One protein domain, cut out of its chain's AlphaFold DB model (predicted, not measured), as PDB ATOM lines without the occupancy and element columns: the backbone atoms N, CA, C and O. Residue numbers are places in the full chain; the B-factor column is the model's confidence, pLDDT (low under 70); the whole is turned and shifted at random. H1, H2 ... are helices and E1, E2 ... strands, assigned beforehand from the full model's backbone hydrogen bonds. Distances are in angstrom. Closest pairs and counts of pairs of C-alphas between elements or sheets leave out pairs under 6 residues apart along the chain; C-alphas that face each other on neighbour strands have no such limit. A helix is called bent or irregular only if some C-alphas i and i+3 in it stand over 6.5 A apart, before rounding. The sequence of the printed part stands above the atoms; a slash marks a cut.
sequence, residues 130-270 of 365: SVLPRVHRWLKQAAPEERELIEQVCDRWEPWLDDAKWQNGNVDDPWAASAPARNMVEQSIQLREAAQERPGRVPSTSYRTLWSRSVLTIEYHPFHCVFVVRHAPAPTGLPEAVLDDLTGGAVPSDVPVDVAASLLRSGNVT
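What this domain is: This is residues 130 to 270 of the 365 residues of an uncharacterized protein of Minicystis rosea (UniProt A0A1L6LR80). A twisted sheet of four strands forms a wall, with H1 and H4 side by side over one face and no named helix on the opposite face. H2 lies out beyond the E2 edge and H3 beyond the E1 edge, at the two ends of the longest axis; residues 158 to 183, a long stretch with no named element, lead from H1 past the E2 edge to H2. The printed part has 141 residues, with four named helices and four named strands in the order E1 H1 H2 E2 E3 E4 H3 H4; the sheet's order is E1 E4 E3 E2, all antiparallel. The class is mixed, helices and strands, with under half of the residues in named elements. The whole is compact, with a radius of gyration of the C-alphas of 15.2 A and spans of 48 by 32 by 27 A.

How they stand to each other: E2, residues 204 to 208, E3, residues 215 to 221, and E4, residues 224 to 231, form a meander, each strand the antiparallel neighbour of the one before; E2 and E3 form a hairpin, as do E3 and E4. N 207 and O 216 are 2.8 A apart and N 217 and O 228 are 2.8 A apart, within hydrogen-bond range. E1, residues 134 to 140, is an edge strand antiparallel to E4, with N 136 and O 229 at 2.9 A. H1, residues 144 to 157, is on the sheet at a height of 9.2 A, over E3 and along the strands; its closest C-alphas to E3 are those of Pro 144 and Tyr 220, 5.4 A. H4, residues 257 to 263, is on the same face at a height of 9.0 A, only just over E4 and E3, with 3 of its C-alphas on each. The two helices are only just apart, at 8.0 A. H3, residues 240 to 247, only just touches H4, with 3 pairs of C-alphas within 8 A, the closest being Thr 247 and Leu 263 at 6.0 A. H2, residues 184 to 194, is not on the sheet and touches no helix. In H2 and H3 every O i to N i+4 pair is within hydrogen-bond range; in H1 8 of 10 are, in H4 2 of 3.

Where its parts are: E1 starts at C-alpha 134 (157.352, 140.614, 126.351) and is 19.3 A long. E4 is 22.5 A, E3 18.7 A, H1 19.4 A and H2 15.1 A. H1 is irregular: C-alphas 145 and 148 are 7.5 A apart. H4 ends at C-alpha 263 (142.877, 146.055, 123.125).

The domain as a whole: The two C-alphas farthest apart are those of Val 185 and Ala 241, 48.5 A. The printed part has no cut. The link from H1 to H2, 26 residues, is long. Residues 139 to 140 of E1 pair antiparallel with residues 268 to 269, and residues 166 to 167 with residues 205 to 206 of E2. The mean pLDDT of the printed part is 89.5; residues 178 to 182 are under 70.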
ATOM      1  N   SER A 130     163.354 149.097 126.826       95.94
ATOM      2  CA  SER A 130     164.238 147.975 126.485       95.94
ATOM      3  C   SER A 130     164.291 146.846 127.518       95.94
ATOM      4  O   SER A 130     164.756 145.761 127.177       95.94
ATOM      5  N   VAL A 131     163.843 147.070 128.760       95.94
ATOM      6  CA  VAL A 131     163.860 146.032 129.811       95.94
ATOM      7  C   VAL A 131     162.539 145.269 129.922       95.94
ATOM      8  O   VAL A 131     162.449 144.326 130.705       95.94
ATOM      9  N   LEU A 132     161.516 145.662 129.159       97.06
ATOM     10  CA  LEU A 132     160.230 144.970 129.121       97.06
ATOM     11  C   LEU A 132     160.367 143.692 128.270       97.06
ATOM     12  O   LEU A 132     160.628 143.791 127.070       97.06
ATOM     13  N   PRO A 133     160.231 142.493 128.869       96.81
ATOM     14  CA  PRO A 133     160.656 141.242 128.236       96.81
ATOM     15  C   PRO A 133     159.666 140.684 127.210       96.81
ATOM     16  O   PRO A 133     160.052 139.862 126.381       96.81
ATOM     17  N   ARG A 134     158.387 141.068 127.284       97.31
ATOM     18  CA  ARG A 134     157.352 140.614 126.351       97.31
ATOM     19  C   ARG A 134     157.116 141.664 125.283       97.31
ATOM     20  O   ARG A 134     157.095 142.852 125.596       97.31
ATOM     21  N   VAL A 135     156.912 141.216 124.047       96.12
ATOM     22  CA  VAL A 135     156.522 142.061 122.917       96.12
ATOM     23  C   VAL A 135     155.430 141.345 122.139       96.12
ATOM     24  O   VAL A 135     155.640 140.232 121.666       96.12
ATOM     25  N   HIS A 136     154.291 142.004 121.980       94.44
ATOM     26  CA  HIS A 136     153.166 141.510 121.199       94.44
ATOM     27  C   HIS A 136     152.747 142.559 120.178       94.44
ATOM     28  O   HIS A 136     152.905 143.759 120.410       94.44
ATOM     29  N   ARG A 137     152.256 142.100 119.029       94.25
ATOM     30  CA  ARG A 137     151.831 142.948 117.914       94.25
ATOM     31  C   ARG A 137     150.444 142.492 117.485       94.25
ATOM     32  O   ARG A 137     150.275 141.326 117.134       94.25
ATOM     33  N   TRP A 138     149.482 143.407 117.504       93.31
ATOM     34  CA  TRP A 138     148.132 143.179 116.993       93.31
ATOM     35  C   TRP A 138     147.832 144.182 115.899       93.31
ATOM     36  O   TRP A 138     148.106 145.373 116.045       93.31
ATOM     37  N   LEU A 139     147.265 143.703 114.801       91.75
ATOM     38  CA  LEU A 139     146.804 144.573 113.738       91.75
ATOM     39  C   LEU A 139     145.366 144.985 114.036       91.75
ATOM     40  O   LEU A 139     144.507 144.144 114.303       91.75
ATOM     41  N   LYS A 140     145.115 146.290 113.965       88.75
ATOM     42  CA  LYS A 140     143.785 146.882 114.071       88.75
ATOM     43  C   LYS A 140     143.407 147.497 112.731       88.75
ATOM     44  O   LYS A 140     144.205 148.208 112.114       88.75
ATOM     45  N   GLN A 141     142.187 147.203 112.285       78.50
ATOM     46  CA  GLN A 141     141.603 147.818 111.096       78.50
ATOM     47  C   GLN A 141     141.263 149.275 111.420       78.50
ATOM     48  O   GLN A 141     140.164 149.582 111.867       78.50
ATOM     49  N   ALA A 142     142.252 150.144 111.266       78.12
ATOM     50  CA  ALA A 142     142.118 151.583 111.388       78.12
ATOM     51  C   ALA A 142     143.066 152.225 110.378       78.12
ATOM     52  O   ALA A 142     144.232 151.824 110.279       78.12
ATOM     53  N   ALA A 143     142.562 153.175 109.604       73.75
ATOM     54  CA  ALA A 143     143.332 153.793 108.539       73.75
ATOM     55  C   ALA A 143     144.282 154.869 109.112       73.75
ATOM     56  O   ALA A 143     143.954 155.509 110.110       73.75
ATOM     57  N   PRO A 144     145.468 155.106 108.525       71.00
ATOM     58  CA  PRO A 144     146.421 156.108 109.027       71.00
ATOM     59  C   PRO A 144     145.872 157.523 109.135       71.00
ATOM     60  O   PRO A 144     146.274 158.272 110.025       71.00
ATOM     61  N   GLU A 145     144.961 157.898 108.241       80.62
ATOM     62  CA  GLU A 145     144.236 159.168 108.287       80.62
ATOM     63  C   GLU A 145     143.419 159.338 109.578       80.62
ATOM     64  O   GLU A 145     143.126 160.463 109.977       80.62
ATOM     65  N   GLU A 146     143.129 158.245 110.284       84.31
ATOM     66  CA  GLU A 146     142.467 158.237 111.585       84.31
ATOM     67  C   GLU A 146     143.453 158.408 112.747       84.31
ATOM     68  O   GLU A 146     143.029 158.363 113.898       84.31
ATOM     69  N   ARG A 147     144.754 158.638 112.499       90.50
ATOM     70  CA  ARG A 147     145.770 158.832 113.552       90.50
ATOM     71  C   ARG A 147     145.308 159.801 114.629       90.50
ATOM     72  O   ARG A 147     145.364 159.466 115.807       90.50
ATOM     73  N   GLU A 148     144.843 160.985 114.233       91.06
ATOM     74  CA  GLU A 148     144.388 161.996 115.188       91.06
ATOM     75  C   GLU A 148     143.191 161.491 116.005       91.06
ATOM     76  O   GLU A 148     143.154 161.681 117.217       91.06
ATOM     77  N   LEU A 149     142.249 160.792 115.368       90.75
ATOM     78  CA  LEU A 149     141.094 160.207 116.044       90.75
ATOM     79  C   LEU A 149     141.517 159.116 117.037       90.75
ATOM     80  O   LEU A 149     141.042 159.118 118.167       90.75
ATOM     81  N   ILE A 150     142.423 158.215 116.648       91.06
ATOM     82  CA  ILE A 150     142.957 157.157 117.518       91.06
ATOM     83  C   ILE A 150     143.651 157.778 118.730       91.06
ATOM     84  O   ILE A 150     143.382 157.391 119.864       91.06
ATOM     85  N   GLU A 151     144.503 158.779 118.505       93.00
ATOM     86  CA  GLU A 151     145.185 159.482 119.589       93.00
ATOM     87  C   GLU A 151     144.196 160.205 120.511       93.00
ATOM     88  O   GLU A 151     144.298 160.082 121.729       93.00
ATOM     89  N   GLN A 152     143.198 160.903 119.957       92.50
ATOM     90  CA  GLN A 152     142.121 161.513 120.743       92.50
ATOM     91  C   GLN A 152     141.338 160.462 121.538       92.50
ATOM     92  O   GLN A 152     140.884 160.743 122.652       92.50
ATOM     93  N   VAL A 153     141.173 159.257 120.983       90.75
ATOM     94  CA  VAL A 153     140.515 158.154 121.674       90.75
ATOM     95  C   VAL A 153     141.326 157.697 122.877       90.75
ATOM     96  O   VAL A 153     140.771 157.646 123.976       90.75
ATOM     97  N   CYS A 154     142.621 157.445 122.699       92.94
ATOM     98  CA  CYS A 154     143.528 157.101 123.790       92.94
ATOM     99  C   CYS A 154     143.547 158.200 124.866       92.94
ATOM    100  O   CYS A 154     143.297 157.923 126.037       92.94
ATOM    101  N   ASP A 155     143.737 159.460 124.468       91.88
ATOM    102  CA  ASP A 155     143.896 160.582 125.400       91.88
ATOM    103  C   ASP A 155     142.625 160.821 126.242       91.88
ATOM    104  O   ASP A 155     142.696 161.116 127.441       91.88
ATOM    105  N   ARG A 156     141.440 160.698 125.625       88.44
ATOM    106  CA  ARG A 156     140.165 161.078 126.254       88.44
ATOM    107  C   ARG A 156     139.421 159.914 126.896       88.44
ATOM    108  O   ARG A 156     138.712 160.118 127.884       88.44
ATOM    109  N   TRP A 157     139.528 158.714 126.332       89.00
ATOM    110  CA  TRP A 157     138.645 157.605 126.687       89.00
ATOM    111  C   TRP A 157     139.336 156.428 127.364       89.00
ATOM    112  O   TRP A 157     138.610 155.619 127.951       89.00
ATOM    113  N   GLU A 158     140.671 156.368 127.349       93.06
ATOM    114  CA  GLU A 158     141.468 155.292 127.951       93.06
ATOM    115  C   GLU A 158     142.182 155.779 129.218       93.06
ATOM    116  O   GLU A 158     143.371 156.089 129.200       93.06
ATOM    117  N   PRO A 159     141.474 155.866 130.361       94.62
ATOM    118  CA  PRO A 159     142.056 156.410 131.583       94.62
ATOM    119  C   PRO A 159     143.180 155.579 132.193       94.62
ATOM    120  O   PRO A 159     143.903 156.045 133.068       94.62
ATOM    121  N   TRP A 160     143.335 154.347 131.725       95.31
ATOM    122  CA  TRP A 160     144.436 153.461 132.066       95.31
ATOM    123  C   TRP A 160     145.712 153.748 131.259       95.31
ATOM    124  O   TRP A 160     146.720 153.080 131.487       95.31
ATOM    125  N   LEU A 161     145.703 154.729 130.351       96.44
ATOM    126  CA  LEU A 161     146.898 155.267 129.704       96.44
ATOM    127  C   LEU A 161     147.343 156.575 130.370       96.44
ATOM    128  O   LEU A 161     146.541 157.425 130.757       96.44
ATOM    129  N   ASP A 162     148.656 156.739 130.481       95.19
ATOM    130  CA  ASP A 162     149.284 158.011 130.819       95.19
ATOM    131  C   ASP A 162     149.185 158.960 129.614       95.19
ATOM    132  O   ASP A 162     149.411 158.558 128.473       95.19
ATOM    133  N   ASP A 163     148.869 160.228 129.858       94.00
ATOM    134  CA  ASP A 163     148.665 161.239 128.809       94.00
ATOM    135  C   ASP A 163     149.979 161.858 128.295       94.00
ATOM    136  O   ASP A 163     149.999 162.614 127.321       94.00
ATOM    137  N   ALA A 164     151.103 161.502 128.915       94.50
ATOM    138  CA  ALA A 164     152.447 161.788 128.433       94.50
ATOM    139  C   ALA A 164     152.857 160.818 127.310       94.50
ATOM    140  O   ALA A 164     153.622 159.870 127.529       94.50
ATOM    141  N   LYS A 165     152.343 161.073 126.102       96.19
ATOM    142  CA  LYS A 165     152.680 160.336 124.875       96.19
ATOM    143  C   LYS A 165     153.961 160.839 124.203       96.19
ATOM    144  O   LYS A 165     154.391 161.971 124.433       96.19
ATOM    145  N   TRP A 166     154.591 160.009 123.376       97.62
ATOM    146  CA  TRP A 166     155.771 160.389 122.586       97.62
ATOM    147  C   TRP A 166     155.786 159.739 121.204       97.62
ATOM    148  O   TRP A 166     155.165 158.705 120.977       97.62
ATOM    149  N   GLN A 167     156.507 160.360 120.278       97.56
ATOM    150  CA  GLN A 167     156.593 159.962 118.879       97.56
ATOM    151  C   GLN A 167     157.857 159.140 118.590       97.56
ATOM    152  O   GLN A 167     158.780 159.062 119.409       97.56
ATOM    153  N   ASN A 168     157.917 158.538 117.399       96.06
ATOM    154  CA  ASN A 168     158.968 157.605 116.962       96.06
ATOM    155  C   ASN A 168     160.415 158.164 116.945       96.06
ATOM    156  O   ASN A 168     161.378 157.407 116.730       96.06
ATOM    157  N   GLY A 169     160.593 159.472 117.169       96.06
ATOM    158  CA  GLY A 169     161.893 160.093 117.405       96.06
ATOM    159  C   GLY A 169     162.557 159.623 118.698       96.06
ATOM    160  O   GLY A 169     163.785 159.570 118.765       96.06
ATOM    161  N   ASN A 170     161.765 159.178 119.675       95.69
ATOM    162  CA  ASN A 170     162.236 158.708 120.972       95.69
ATOM    163  C   ASN A 170     162.145 157.174 121.048       95.69
ATOM    164  O   ASN A 170     161.092 156.586 120.811       95.69
ATOM    165  N   VAL A 171     163.271 156.511 121.339       93.81
ATOM    166  CA  VAL A 171     163.333 155.037 121.490       93.81
ATOM    167  C   VAL A 171     162.801 154.586 122.852       93.81
ATOM    168  O   VAL A 171     162.291 153.477 122.979       93.81
ATOM    169  N   ASP A 172     162.931 155.448 123.857       95.31
ATOM    170  CA  ASP A 172     162.464 155.229 125.223       95.31
ATOM    171  C   ASP A 172     161.487 156.340 125.622       95.31
ATOM    172  O   ASP A 172     161.340 157.323 124.896       95.31
ATOM    173  N   ASP A 173     160.841 156.181 126.772       94.94
ATOM    174  CA  ASP A 173     159.927 157.158 127.355       94.94
ATOM    175  C   ASP A 173     160.690 158.432 127.784       94.94
ATOM    176  O   ASP A 173     161.374 158.420 128.817       94.94
ATOM    177  N   PRO A 174     160.558 159.561 127.052       93.38
ATOM    178  CA  PRO A 174     161.269 160.800 127.375       93.38
ATOM    179  C   PRO A 174     160.722 161.468 128.646       93.38
ATOM    180  O   PRO A 174     161.263 162.470 129.122       93.38
ATOM    181  N   TRP A 175     159.637 160.931 129.204       90.31
ATOM    182  CA  TRP A 175     158.973 161.446 130.384       90.31
ATOM    183  C   TRP A 175     159.402 160.737 131.672       90.31
ATOM    184  O   TRP A 175     159.097 161.252 132.749       90.31
ATOM    185  N   ALA A 176     160.129 159.614 131.605       82.38
ATOM    186  CA  ALA A 176     160.497 158.807 132.776       82.38
ATOM    187  C   ALA A 176     161.312 159.582 133.833       82.38
ATOM    188  O   ALA A 176     161.151 159.357 135.028       82.38
ATOM    189  N   ALA A 177     162.143 160.537 133.405       71.44
ATOM    190  CA  ALA A 177     162.947 161.386 134.291       71.44
ATOM    191  C   ALA A 177     162.238 162.686 134.731       71.44
ATOM    192  O   ALA A 177     162.843 163.540 135.380       71.44
ATOM    193  N   SER A 178     160.976 162.899 134.341       64.62
ATOM    194  CA  SER A 178     160.287 164.173 134.580       64.62
ATOM    195  C   SER A 178     159.850 164.308 136.028       64.62
ATOM    196  O   SER A 178     159.021 163.537 136.505       64.62
ATOM    197  N   ALA A 179     160.327 165.352 136.705       58.97
ATOM    198  CA  ALA A 179     159.722 165.786 137.954       58.97
ATOM    199  C   ALA A 179     158.279 166.289 137.702       58.97
ATOM    200  O   ALA A 179     158.038 166.955 136.692       58.97
ATOM    201  N   PRO A 180     157.330 166.028 138.621       61.50
ATOM    202  CA  PRO A 180     155.901 166.316 138.446       61.50
ATOM    203  C   PRO A 180     155.512 167.809 138.494       61.50
ATOM    204  O   PRO A 180     154.330 168.131 138.435       61.50
ATOM    205  N   ALA A 181     156.468 168.736 138.595       59.56
ATOM    206  CA  ALA A 181     156.205 170.173 138.669       59.56
ATOM    207  C   ALA A 181     157.156 170.951 137.750       59.56
ATOM    208  O   ALA A 181     158.128 171.553 138.204       59.56
ATOM    209  N   ARG A 182     156.878 170.914 136.445       69.38
ATOM    210  CA  ARG A 182     157.536 171.781 135.461       69.38
ATOM    211  C   ARG A 182     156.760 173.081 135.330       69.38
ATOM    212  O   ARG A 182     155.532 173.088 135.400       69.38
ATOM    213  N   ASN A 183     157.464 174.188 135.118       84.50
ATOM    214  CA  ASN A 183     156.779 175.403 134.684       84.50
ATOM    215  C   ASN A 183     156.248 175.224 133.243       84.50
ATOM    216  O   ASN A 183     156.687 174.340 132.503       84.50
ATOM    217  N   MET A 184     155.313 176.081 132.819       86.88
ATOM    218  CA  MET A 184     154.669 175.975 131.497       86.88
ATOM    219  C   MET A 184     155.663 175.981 130.323       86.88
ATOM    220  O   MET A 184     155.411 175.357 129.292       86.88
ATOM    221  N   VAL A 185     156.795 176.683 130.460       89.56
ATOM    222  CA  VAL A 185     157.817 176.771 129.407       89.56
ATOM    223  C   VAL A 185     158.563 175.444 129.275       89.56
ATOM    224  O   VAL A 185     158.679 174.921 128.169       89.56
ATOM    225  N   GLU A 186     159.010 174.866 130.389       87.25
ATOM    226  CA  GLU A 186     159.666 173.553 130.429       87.25
ATOM    227  C   GLU A 186     158.750 172.439 129.919       87.25
ATOM    228  O   GLU A 186     159.193 171.579 129.157       87.25
ATOM    229  N   GLN A 187     157.467 172.476 130.290       87.19
ATOM    230  CA  GLN A 187     156.474 171.530 129.784       87.19
ATOM    231  C   GLN A 187     156.288 171.679 128.267       87.19
ATOM    232  O   GLN A 187     156.274 170.686 127.545       87.19
ATOM    233  N   SER A 188     156.232 172.913 127.754       90.06
ATOM    234  CA  SER A 188     156.101 173.187 126.314       90.06
ATOM    235  C   SER A 188     157.338 172.792 125.500       90.06
ATOM    236  O   SER A 188     157.231 172.474 124.314       90.06
ATOM    237  N   ILE A 189     158.535 172.860 126.088       91.25
ATOM    238  CA  ILE A 189     159.765 172.350 125.462       91.25
ATOM    239  C   ILE A 189     159.703 170.824 125.403       91.25
ATOM    240  O   ILE A 189     159.849 170.261 124.321       91.25
ATOM    241  N   GLN A 190     159.389 170.170 126.521       90.56
ATOM    242  CA  GLN A 190     159.341 168.712 126.580       90.56
ATOM    243  C   GLN A 190     158.265 168.116 125.668       90.56
ATOM    244  O   GLN A 190     158.525 167.122 125.001       90.56
ATOM    245  N   LEU A 191     157.085 168.740 125.575       92.38
ATOM    246  CA  LEU A 191     156.042 168.324 124.630       92.38
ATOM    247  C   LEU A 191     156.550 168.355 123.183       92.38
ATOM    248  O   LEU A 191     156.280 167.432 122.421       92.38
ATOM    249  N   ARG A 192     157.326 169.380 122.806       93.38
ATOM    250  CA  ARG A 192     157.925 169.469 121.466       93.38
ATOM    251  C   ARG A 192     159.005 168.417 121.237       93.38
ATOM    252  O   ARG A 192     159.080 167.883 120.139       93.38
ATOM    253  N   GLU A 193     159.826 168.123 122.241       93.38
ATOM    254  CA  GLU A 193     160.852 167.072 122.171       93.38
ATOM    255  C   GLU A 193     160.227 165.673 122.068       93.38
ATOM    256  O   GLU A 193     160.611 164.873 121.215       93.38
ATOM    257  N   ALA A 194     159.203 165.397 122.877       94.75
ATOM    258  CA  ALA A 194     158.454 164.147 122.830       94.75
ATOM    259  C   ALA A 194     157.694 163.974 121.505       94.75
ATOM    260  O   ALA A 194     157.532 162.847 121.045       94.75
ATOM    261  N   ALA A 195     157.271 165.072 120.867       95.75
ATOM    262  CA  ALA A 195     156.583 165.071 119.577       95.75
ATOM    263  C   ALA A 195     157.509 164.938 118.353       95.75
ATOM    264  O   ALA A 195     157.020 164.939 117.225       95.75
ATOM    265  N   GLN A 196     158.832 164.845 118.533       96.12
ATOM    266  CA  GLN A 196     159.757 164.713 117.406       96.12
ATOM    267  C   GLN A 196     159.564 163.385 116.670       96.12
ATOM    268  O   GLN A 196     159.579 162.312 117.274       96.12
ATOM    269  N   GLU A 197     159.471 163.464 115.345       95.12
ATOM    270  CA  GLU A 197     159.483 162.301 114.467       95.12
ATOM    271  C   GLU A 197     160.870 162.092 113.852       95.12
ATOM    272  O   GLU A 197     161.592 163.046 113.546       95.12
ATOM    273  N   ARG A 198     161.251 160.829 113.646       93.75
ATOM    274  CA  ARG A 198     162.500 160.462 112.974       93.75
ATOM    275  C   ARG A 198     162.210 159.905 111.579       93.75
ATOM    276  O   ARG A 198     161.640 158.814 111.482       93.75
ATOM    277  N   PRO A 199     162.660 160.585 110.505       89.19
ATOM    278  CA  PRO A 199     162.541 160.071 109.146       89.19
ATOM    279  C   PRO A 199     163.142 158.667 109.003       89.19
ATOM    280  O   PRO A 199     164.171 158.355 109.608       89.19
ATOM    281  N   GLY A 200     162.492 157.825 108.201       84.00
ATOM    282  CA  GLY A 200     162.909 156.438 107.961       84.00
ATOM    283  C   GLY A 200     162.471 155.432 109.031       84.00
ATOM    284  O   GLY A 200     162.773 154.248 108.905       84.00
ATOM    285  N   ARG A 201     161.755 155.867 110.073       88.31
ATOM    286  CA  ARG A 201     161.019 154.978 110.982       88.31
ATOM    287  C   ARG A 201     159.533 155.025 110.665       88.31
ATOM    288  O   ARG A 201     159.036 156.051 110.207       88.31
ATOM    289  N   VAL A 202     158.830 153.936 110.965       91.50
ATOM    290  CA  VAL A 202     157.366 153.908 110.907       91.50
ATOM    291  C   VAL A 202     156.829 154.996 111.844       91.50
ATOM    292  O   VAL A 202     157.257 155.037 113.004       91.50
ATOM    293  N   PRO A 203     155.975 155.923 111.372       94.19
ATOM    294  CA  PRO A 203     155.309 156.887 112.239       94.19
ATOM    295  C   PRO A 203     154.591 156.148 113.361       94.19
ATOM    296  O   PRO A 203     153.876 155.180 113.110       94.19
ATOM    297  N   SER A 204     154.802 156.563 114.605       96.56
ATOM    298  CA  SER A 204     154.189 155.873 115.733       96.56
ATOM    299  C   SER A 204     154.042 156.766 116.943       96.56
ATOM    300  O   SER A 204     155.000 157.463 117.288       96.56
ATOM    301  N   THR A 205     152.926 156.618 117.646       97.50
ATOM    302  CA  THR A 205     152.659 157.272 118.927       97.50
ATOM    303  C   THR A 205     152.720 156.232 120.034       97.50
ATOM    304  O   THR A 205     152.119 155.166 119.932       97.50
ATOM    305  N   SER A 206     153.475 156.515 121.087       98.06
ATOM    306  CA  SER A 206     153.670 155.616 122.220       98.06
ATOM    307  C   SER A 206     153.124 156.207 123.508       98.06
ATOM    308  O   SER A 206     153.240 157.408 123.750       98.06
ATOM    309  N   TYR A 207     152.577 155.327 124.337       97.88
ATOM    310  CA  TYR A 207     151.971 155.602 125.629       97.88
ATOM    311  C   TYR A 207     152.575 154.680 126.684       97.88
ATOM    312  O   TYR A 207     152.940 153.536 126.396       97.88
ATOM    313  N   ARG A 208     152.619 155.152 127.931       97.38
ATOM    314  CA  ARG A 208     152.732 154.259 129.087       97.38
ATOM    315  C   ARG A 208     151.339 153.886 129.555       97.38
ATOM    316  O   ARG A 208     150.480 154.758 129.644       97.38
ATOM    317  N   THR A 209     151.133 152.633 129.932       97.31
ATOM    318  CA  THR A 209     149.980 152.310 130.769       97.31
ATOM    319  C   THR A 209     150.215 152.845 132.182       97.31
ATOM    320  O   THR A 209     151.349 152.921 132.674       97.31
ATOM    321  N   LEU A 210     149.141 153.277 132.830       95.88
ATOM    322  CA  LEU A 210     149.198 153.991 134.096       95.88
ATOM    323  C   LEU A 210     149.585 153.069 135.264       95.88
ATOM    324  O   LEU A 210     150.244 153.521 136.204       95.88
ATOM    325  N   TRP A 211     149.228 151.783 135.184       96.50
ATOM    326  CA  TRP A 211     149.311 150.843 136.304       96.50
ATOM    327  C   TRP A 211     150.486 149.878 136.179       96.50
ATOM    328  O   TRP A 211     151.367 149.882 137.038       96.50
ATOM    329  N   SER A 212     150.544 149.096 135.099       96.94
ATOM    330  CA  SER A 212     151.625 148.124 134.864       96.94
ATOM    331  C   SER A 212     152.905 148.750 134.301       96.94
ATOM    332  O   SER A 212     153.930 148.078 134.200       96.94
ATOM    333  N   ARG A 213     152.863 150.039 133.924       96.75
ATOM    334  CA  ARG A 213     153.959 150.758 133.246       96.75
ATOM    335  C   ARG A 213     154.424 150.077 131.954       96.75
ATOM    336  O   ARG A 213     155.556 150.291 131.506       96.75
ATOM    337  N   SER A 214     153.526 149.316 131.337       97.88
ATOM    338  CA  SER A 214     153.695 148.752 130.003       97.88
ATOM    339  C   SER A 214     153.757 149.866 128.964       97.88
ATOM    340  O   SER A 214     153.409 151.018 129.237       97.88
ATOM    341  N   VAL A 215     154.225 149.537 127.768       98.25
ATOM    342  CA  VAL A 215     154.342 150.481 126.657       98.25
ATOM    343  C   VAL A 215     153.404 150.026 125.562       98.25
ATOM    344  O   VAL A 215     153.570 148.925 125.045       98.25
ATOM    345  N   LEU A 216     152.454 150.881 125.207       97.75
ATOM    346  CA  LEU A 216     151.620 150.724 124.025       97.75
ATOM    347  C   LEU A 216     152.151 151.661 122.944       97.75
ATOM    348  O   LEU A 216     152.072 152.877 123.093       97.75
ATOM    349  N   THR A 217     152.679 151.109 121.859       97.62
ATOM    350  CA  THR A 217     153.083 151.861 120.669       97.62
ATOM    351  C   THR A 217     152.104 151.571 119.542       97.62
ATOM    352  O   THR A 217     151.924 150.421 119.159       97.62
ATOM    353  N   ILE A 218     151.493 152.611 118.990       96.12
ATOM    354  CA  ILE A 218     150.611 152.535 117.829       96.12
ATOM    355  C   ILE A 218     151.440 152.931 116.615       96.12
ATOM    356  O   ILE A 218     151.822 154.091 116.479       96.12
ATOM    357  N   GLU A 219     151.761 151.966 115.763       95.69
ATOM    358  CA  GLU A 219     152.451 152.183 114.495       95.69
ATOM    359  C   GLU A 219     151.432 152.418 113.371       95.69
ATOM    360  O   GLU A 219     150.518 151.611 113.185       95.69
ATOM    361  N   TYR A 220     151.602 153.502 112.612       93.25
ATOM    362  CA  TYR A 220     150.708 153.893 111.521       93.25
ATOM    363  C   TYR A 220     151.285 153.438 110.177       93.25
ATOM    364  O   TYR A 220     152.245 154.022 109.667       93.25
ATOM    365  N   HIS A 221     150.684 152.399 109.600       90.56
ATOM    366  CA  HIS A 221     151.082 151.797 108.323       90.56
ATOM    367  C   HIS A 221     150.041 152.112 107.251       90.56
ATOM    368  O   HIS A 221     148.873 152.175 107.599       90.56
ATOM    369  N   PRO A 222     150.375 152.224 105.952       81.25
ATOM    370  CA  PRO A 222     149.490 152.777 104.912       81.25
ATOM    371  C   PRO A 222     148.021 152.305 104.857       81.25
ATOM    372  O   PRO A 222     147.196 153.019 104.302       81.25
ATOM    373  N   PHE A 223     147.683 151.136 105.414       80.19
ATOM    374  CA  PHE A 223     146.329 150.567 105.393       80.19
ATOM    375  C   PHE A 223     145.807 150.089 106.754       80.19
ATOM    376  O   PHE A 223     144.694 149.574 106.829       80.19
ATOM    377  N   HIS A 224     146.608 150.168 107.814       87.56
ATOM    378  CA  HIS A 224     146.234 149.647 109.127       87.56
ATOM    379  C   HIS A 224     147.105 150.247 110.228       87.56
ATOM    380  O   HIS A 224     148.178 150.799 109.980       87.56
ATOM    381  N   CYS A 225     146.688 150.052 111.472       92.12
ATOM    382  CA  CYS A 225     147.514 150.364 112.627       92.12
ATOM    383  C   CYS A 225     148.001 149.069 113.276       92.12
ATOM    384  O   CYS A 225     147.246 148.102 113.391       92.12
ATOM    385  N   VAL A 226     149.255 149.049 113.724       93.75
ATOM    386  CA  VAL A 226     149.783 147.944 114.534       93.75
ATOM    387  C   VAL A 226     149.970 148.427 115.961       93.75
ATOM    388  O   VAL A 226     150.713 149.369 116.225       93.75
ATOM    389  N   PHE A 227     149.294 147.760 116.886       94.69
ATOM    390  CA  PHE A 227     149.412 147.981 118.316       94.69
ATOM    391  C   PHE A 227     150.522 147.071 118.826       94.69
ATOM    392  O   PHE A 227     150.385 145.848 118.855       94.69
ATOM    393  N   VAL A 228     151.643 147.677 119.194       96.38
ATOM    394  CA  VAL A 228     152.825 147.006 119.724       96.38
ATOM    395  C   VAL A 228     152.853 147.215 121.221       96.38
ATOM    396  O   VAL A 228     153.095 148.325 121.694       96.38
ATOM    397  N   VAL A 229     152.638 146.149 121.976       96.81
ATOM    398  CA  VAL A 229     152.702 146.208 123.433       96.81
ATOM    399  C   VAL A 229     154.002 145.593 123.894       96.81
ATOM    400  O   VAL A 229     154.328 144.464 123.529       96.81
ATOM    401  N   ARG A 230     154.720 146.324 124.745       98.19
ATOM    402  CA  ARG A 230     155.801 145.777 125.560       98.19
ATOM    403  C   ARG A 230     155.396 145.787 127.020       98.19
ATOM    404  O   ARG A 230     154.932 146.816 127.503       98.19
ATOM    405  N   HIS A 231     155.568 144.676 127.724       97.88
ATOM    406  CA  HIS A 231     155.161 144.582 129.126       97.88
ATOM    407  C   HIS A 231     156.018 143.605 129.930       97.88
ATOM    408  O   HIS A 231     156.725 142.753 129.384       97.88
ATOM    409  N   ALA A 232     155.944 143.746 131.252       97.19
ATOM    410  CA  ALA A 232     156.321 142.691 132.178       97.19
ATOM    411  C   ALA A 232     155.141 141.709 132.338       97.19
ATOM    412  O   ALA A 232     153.989 142.147 132.278       97.19
ATOM    413  N   PRO A 233     155.389 140.401 132.529       96.38
ATOM    414  CA  PRO A 233     154.325 139.431 132.770       96.38
ATOM    415  C   PRO A 233     153.500 139.793 134.012       96.38
ATOM    416  O   PRO A 233     154.058 139.974 135.097       96.38
ATOM    417  N   ALA A 234     152.180 139.862 133.860       94.81
ATOM    418  CA  ALA A 234     151.229 140.079 134.943       94.81
ATOM    419  C   ALA A 234     150.051 139.111 134.761       94.81
ATOM    420  O   ALA A 234     149.221 139.335 133.882       94.81
ATOM    421  N   PRO A 235     149.967 138.030 135.557       88.44
ATOM    422  CA  PRO A 235     148.856 137.092 135.461       88.44
ATOM    423  C   PRO A 235     147.530 137.820 135.686       88.44
ATOM    424  O   PRO A 235     147.329 138.429 136.738       88.44
ATOM    425  N   THR A 236     146.625 137.755 134.713       83.38
ATOM    426  CA  THR A 236     145.305 138.394 134.830       83.38
ATOM    427  C   THR A 236     144.353 137.607 135.716       83.38
ATOM    428  O   THR A 236     143.376 138.163 136.197       83.38
ATOM    429  N   GLY A 237     144.577 136.298 135.880       83.50
ATOM    430  CA  GLY A 237     143.602 135.396 136.502       83.50
ATOM    431  C   GLY A 237     142.296 135.247 135.706       83.50
ATOM    432  O   GLY A 237     141.414 134.508 136.135       83.50
ATOM    433  N   LEU A 238     142.176 135.916 134.555       84.25
ATOM    434  CA  LEU A 238     141.048 135.807 133.642       84.25
ATOM    435  C   LEU A 238     141.303 134.632 132.685       84.25
ATOM    436  O   LEU A 238     142.431 134.475 132.211       84.25
ATOM    437  N   PRO A 239     140.292 133.800 132.377       80.62
ATOM    438  CA  PRO A 239     140.453 132.743 131.385       80.62
ATOM    439  C   PRO A 239     140.812 133.327 130.013       80.62
ATOM    440  O   PRO A 239     140.181 134.289 129.577       80.62
ATOM    441  N   GLU A 240     141.762 132.712 129.302       81.31
ATOM    442  CA  GLU A 240     142.165 133.149 127.950       81.31
ATOM    443  C   GLU A 240     140.960 133.232 127.007       81.31
ATOM    444  O   GLU A 240     140.786 134.234 126.335       81.31
ATOM    445  N   ALA A 241     140.034 132.271 127.076       78.56
ATOM    446  CA  ALA A 241     138.803 132.301 126.283       78.56
ATOM    447  C   ALA A 241     137.935 133.555 126.517       78.56
ATOM    448  O   ALA A 241     137.269 134.013 125.595       78.56
ATOM    449  N   VAL A 242     137.935 134.114 127.735       80.88
ATOM    450  CA  VAL A 242     137.216 135.363 128.037       80.88
ATOM    451  C   VAL A 242     137.955 136.547 127.423       80.88
ATOM    452  O   VAL A 242     137.328 137.412 126.824       80.88
ATOM    453  N   LEU A 243     139.284 136.587 127.535       82.12
ATOM    454  CA  LEU A 243     140.091 137.638 126.911       82.12
ATOM    455  C   LEU A 243     139.975 137.603 125.383       82.12
ATOM    456  O   LEU A 243     139.835 138.655 124.759       82.12
ATOM    457  N   ASP A 244     139.967 136.411 124.801       83.31
ATOM    458  CA  ASP A 244     139.871 136.201 123.362       83.31
ATOM    459  C   ASP A 244     138.506 136.627 122.820       83.31
ATOM    460  O   ASP A 244     138.445 137.325 121.810       83.31
ATOM    461  N   ASP A 245     137.416 136.277 123.511       83.56
ATOM    462  CA  ASP A 245     136.060 136.712 123.149       83.56
ATOM    463  C   ASP A 245     135.920 138.240 123.238       83.56
ATOM    464  O   ASP A 245     135.434 138.893 122.313       83.56
ATOM    465  N   LEU A 246     136.441 138.838 124.313       81.94
ATOM    466  CA  LEU A 246     136.367 140.280 124.547       81.94
ATOM    467  C   LEU A 246     137.190 141.106 123.555       81.94
ATOM    468  O   LEU A 246     136.833 142.244 123.248       81.94
ATOM    469  N   THR A 247     138.322 140.575 123.100       79.94
ATOM    470  CA  THR A 247     139.270 141.303 122.242       79.94
ATOM    471  C   THR A 247     139.210 140.853 120.781       79.94
ATOM    472  O   THR A 247     139.815 141.483 119.911       79.94
ATOM    473  N   GLY A 248     138.467 139.789 120.473       77.25
ATOM    474  CA  GLY A 248     138.369 139.225 119.130       77.25
ATOM    475  C   GLY A 248     139.688 138.649 118.604       77.25
ATOM    476  O   GLY A 248     139.869 138.596 117.389       77.25
ATOM    477  N   GLY A 249     140.622 138.268 119.482       77.88
ATOM    478  CA  GLY A 249     141.916 137.703 119.105       77.88
ATOM    479  C   GLY A 249     142.672 137.120 120.297       77.88
ATOM    480  O   GLY A 249     142.364 137.444 121.434       77.88
ATOM    481  N   ALA A 250     143.674 136.278 120.029       82.62
ATOM    482  CA  ALA A 250     144.459 135.616 121.070       82.62
ATOM    483  C   ALA A 250     145.241 136.637 121.918       82.62
ATOM    484  O   ALA A 250     146.231 137.219 121.448       82.62
ATOM    485  N   VAL A 251     144.802 136.868 123.158       86.25
ATOM    486  CA  VAL A 251     145.508 137.716 124.131       86.25
ATOM    487  C   VAL A 251     146.149 136.825 125.194       86.25
ATOM    488  O   VAL A 251     145.437 136.143 125.930       86.25
ATOM    489  N   PRO A 252     147.491 136.826 125.317       89.44
ATOM    490  CA  PRO A 252     148.177 135.991 126.295       89.44
ATOM    491  C   PRO A 252     147.717 136.263 127.732       89.44
ATOM    492  O   PRO A 252     147.529 137.413 128.135       89.44
ATOM    493  N   SER A 253     147.624 135.208 128.541       89.69
ATOM    494  CA  SER A 253     147.214 135.293 129.952       89.69
ATOM    495  C   SER A 253     148.165 136.087 130.865       89.69
ATOM    496  O   SER A 253     147.794 136.408 131.998       89.69
ATOM    497  N   ASP A 254     149.372 136.423 130.396       93.38
ATOM    498  CA  ASP A 254     150.347 137.257 131.112       93.38
ATOM    499  C   ASP A 254     150.317 138.747 130.715       93.38
ATOM    500  O   ASP A 254     151.152 139.520 131.203       93.38
ATOM    501  N   VAL A 255     149.371 139.165 129.865       94.19
ATOM    502  CA  VAL A 255     149.140 140.574 129.513       94.19
ATOM    503  C   VAL A 255     148.439 141.305 130.667       94.19
ATOM    504  O   VAL A 255     147.348 140.904 131.053       94.19
ATOM    505  N   PRO A 256     148.981 142.419 131.191       96.25
ATOM    506  CA  PRO A 256     148.320 143.211 132.227       96.25
ATOM    507  C   PRO A 256     146.903 143.677 131.847       96.25
ATOM    508  O   PRO A 256     146.639 144.023 130.695       96.25
ATOM    509  N   VAL A 257     145.984 143.773 132.815       95.25
ATOM    510  CA  VAL A 257     144.575 144.117 132.528       95.25
ATOM    511  C   VAL A 257     144.384 145.551 132.017       95.25
ATOM    512  O   VAL A 257     143.410 145.830 131.319       95.25
ATOM    513  N   ASP A 258     145.309 146.462 132.336       95.44
ATOM    514  CA  ASP A 258     145.327 147.828 131.801       95.44
ATOM    515  C   ASP A 258     145.780 147.865 130.333       95.44
ATOM    516  O   ASP A 258     145.280 148.676 129.560       95.44
ATOM    517  N   VAL A 259     146.649 146.941 129.913       94.88
ATOM    518  CA  VAL A 259     146.956 146.719 128.493       94.88
ATOM    519  C   VAL A 259     145.761 146.090 127.779       94.88
ATOM    520  O   VAL A 259     145.360 146.576 126.721       94.88
ATOM    521  N   ALA A 260     145.178 145.031 128.351       93.31
ATOM    522  CA  ALA A 260     144.028 144.346 127.760       93.31
ATOM    523  C   ALA A 260     142.859 145.317 127.509       93.31
ATOM    524  O   ALA A 260     142.190 145.234 126.480       93.31
ATOM    525  N   ALA A 261     142.672 146.306 128.390       92.19
ATOM    526  CA  ALA A 261     141.658 147.345 128.234       92.19
ATOM    527  C   ALA A 261     141.835 148.190 126.955       92.19
ATOM    528  O   ALA A 261     140.842 148.473 126.282       92.19
ATOM    529  N   SER A 262     143.070 148.528 126.560       90.88
ATOM    530  CA  SER A 262     143.354 149.210 125.279       90.88
ATOM    531  C   SER A 262     143.116 148.316 124.052       90.88
ATOM    532  O   SER A 262     142.915 148.803 122.933       90.88
ATOM    533  N   LEU A 263     143.109 146.992 124.224       89.25
ATOM    534  CA  LEU A 263     142.877 146.055 123.125       89.25
ATOM    535  C   LEU A 263     141.387 145.844 122.819       89.25
ATOM    536  O   LEU A 263     141.075 145.577 121.661       89.25
ATOM    537  N   LEU A 264     140.477 146.088 123.771       85.12
ATOM    538  CA  LEU A 264     139.025 145.851 123.639       85.12
ATOM    539  C   LEU A 264     138.320 146.597 122.492       85.12
ATOM    540  O   LEU A 264     137.261 146.178 122.036       85.12
ATOM    541  N   ARG A 265     138.833 147.749 122.050       70.62
ATOM    542  CA  ARG A 265     138.064 148.689 121.205       70.62
ATOM    543  C   ARG A 265     138.039 148.373 119.704       70.62
ATOM    544  O   ARG A 265     137.763 149.256 118.896       70.62
ATOM    545  N   SER A 266     138.387 147.159 119.297       70.56
ATOM    546  CA  SER A 266     138.379 146.719 117.890       70.56
ATOM    547  C   SER A 266     138.720 145.237 117.818       70.56
ATOM    548  O   SER A 266     139.401 144.729 118.704       70.56
ATOM    549  N   GLY A 267     138.321 144.572 116.731       77.50
ATOM    550  CA  GLY A 267     138.839 143.241 116.429       77.50
ATOM    551  C   GLY A 267     140.359 143.277 116.270       77.50
ATOM    552  O   GLY A 267     140.894 144.143 115.570       77.50
ATOM    553  N   ASN A 268     141.045 142.353 116.940       86.06
ATOM    554  CA  ASN A 268     142.493 142.214 116.875       86.06
ATOM    555  C   ASN A 268     142.865 141.104 115.889       86.06
ATOM    556  O   ASN A 268     142.550 139.937 116.100       86.06
ATOM    557  N   VAL A 269     143.583 141.456 114.825       87.88
ATOM    558  CA  VAL A 269     144.126 140.469 113.888       87.88
ATOM    559  C   VAL A 269     145.505 140.031 114.374       87.88
ATOM    560  O   VAL A 269     146.426 140.846 114.495       87.88
ATOM    561  N   THR A 270     145.641 138.735 114.660       88.06
ATOM    562  CA  THR A 270     146.897 138.082 115.056       88.06
ATOM    563  C   THR A 270     147.546 137.365 113.872       88.06
ATOM    564  O   THR A 270     146.928 137.163 112.826       88.06
TER     565      THR A 270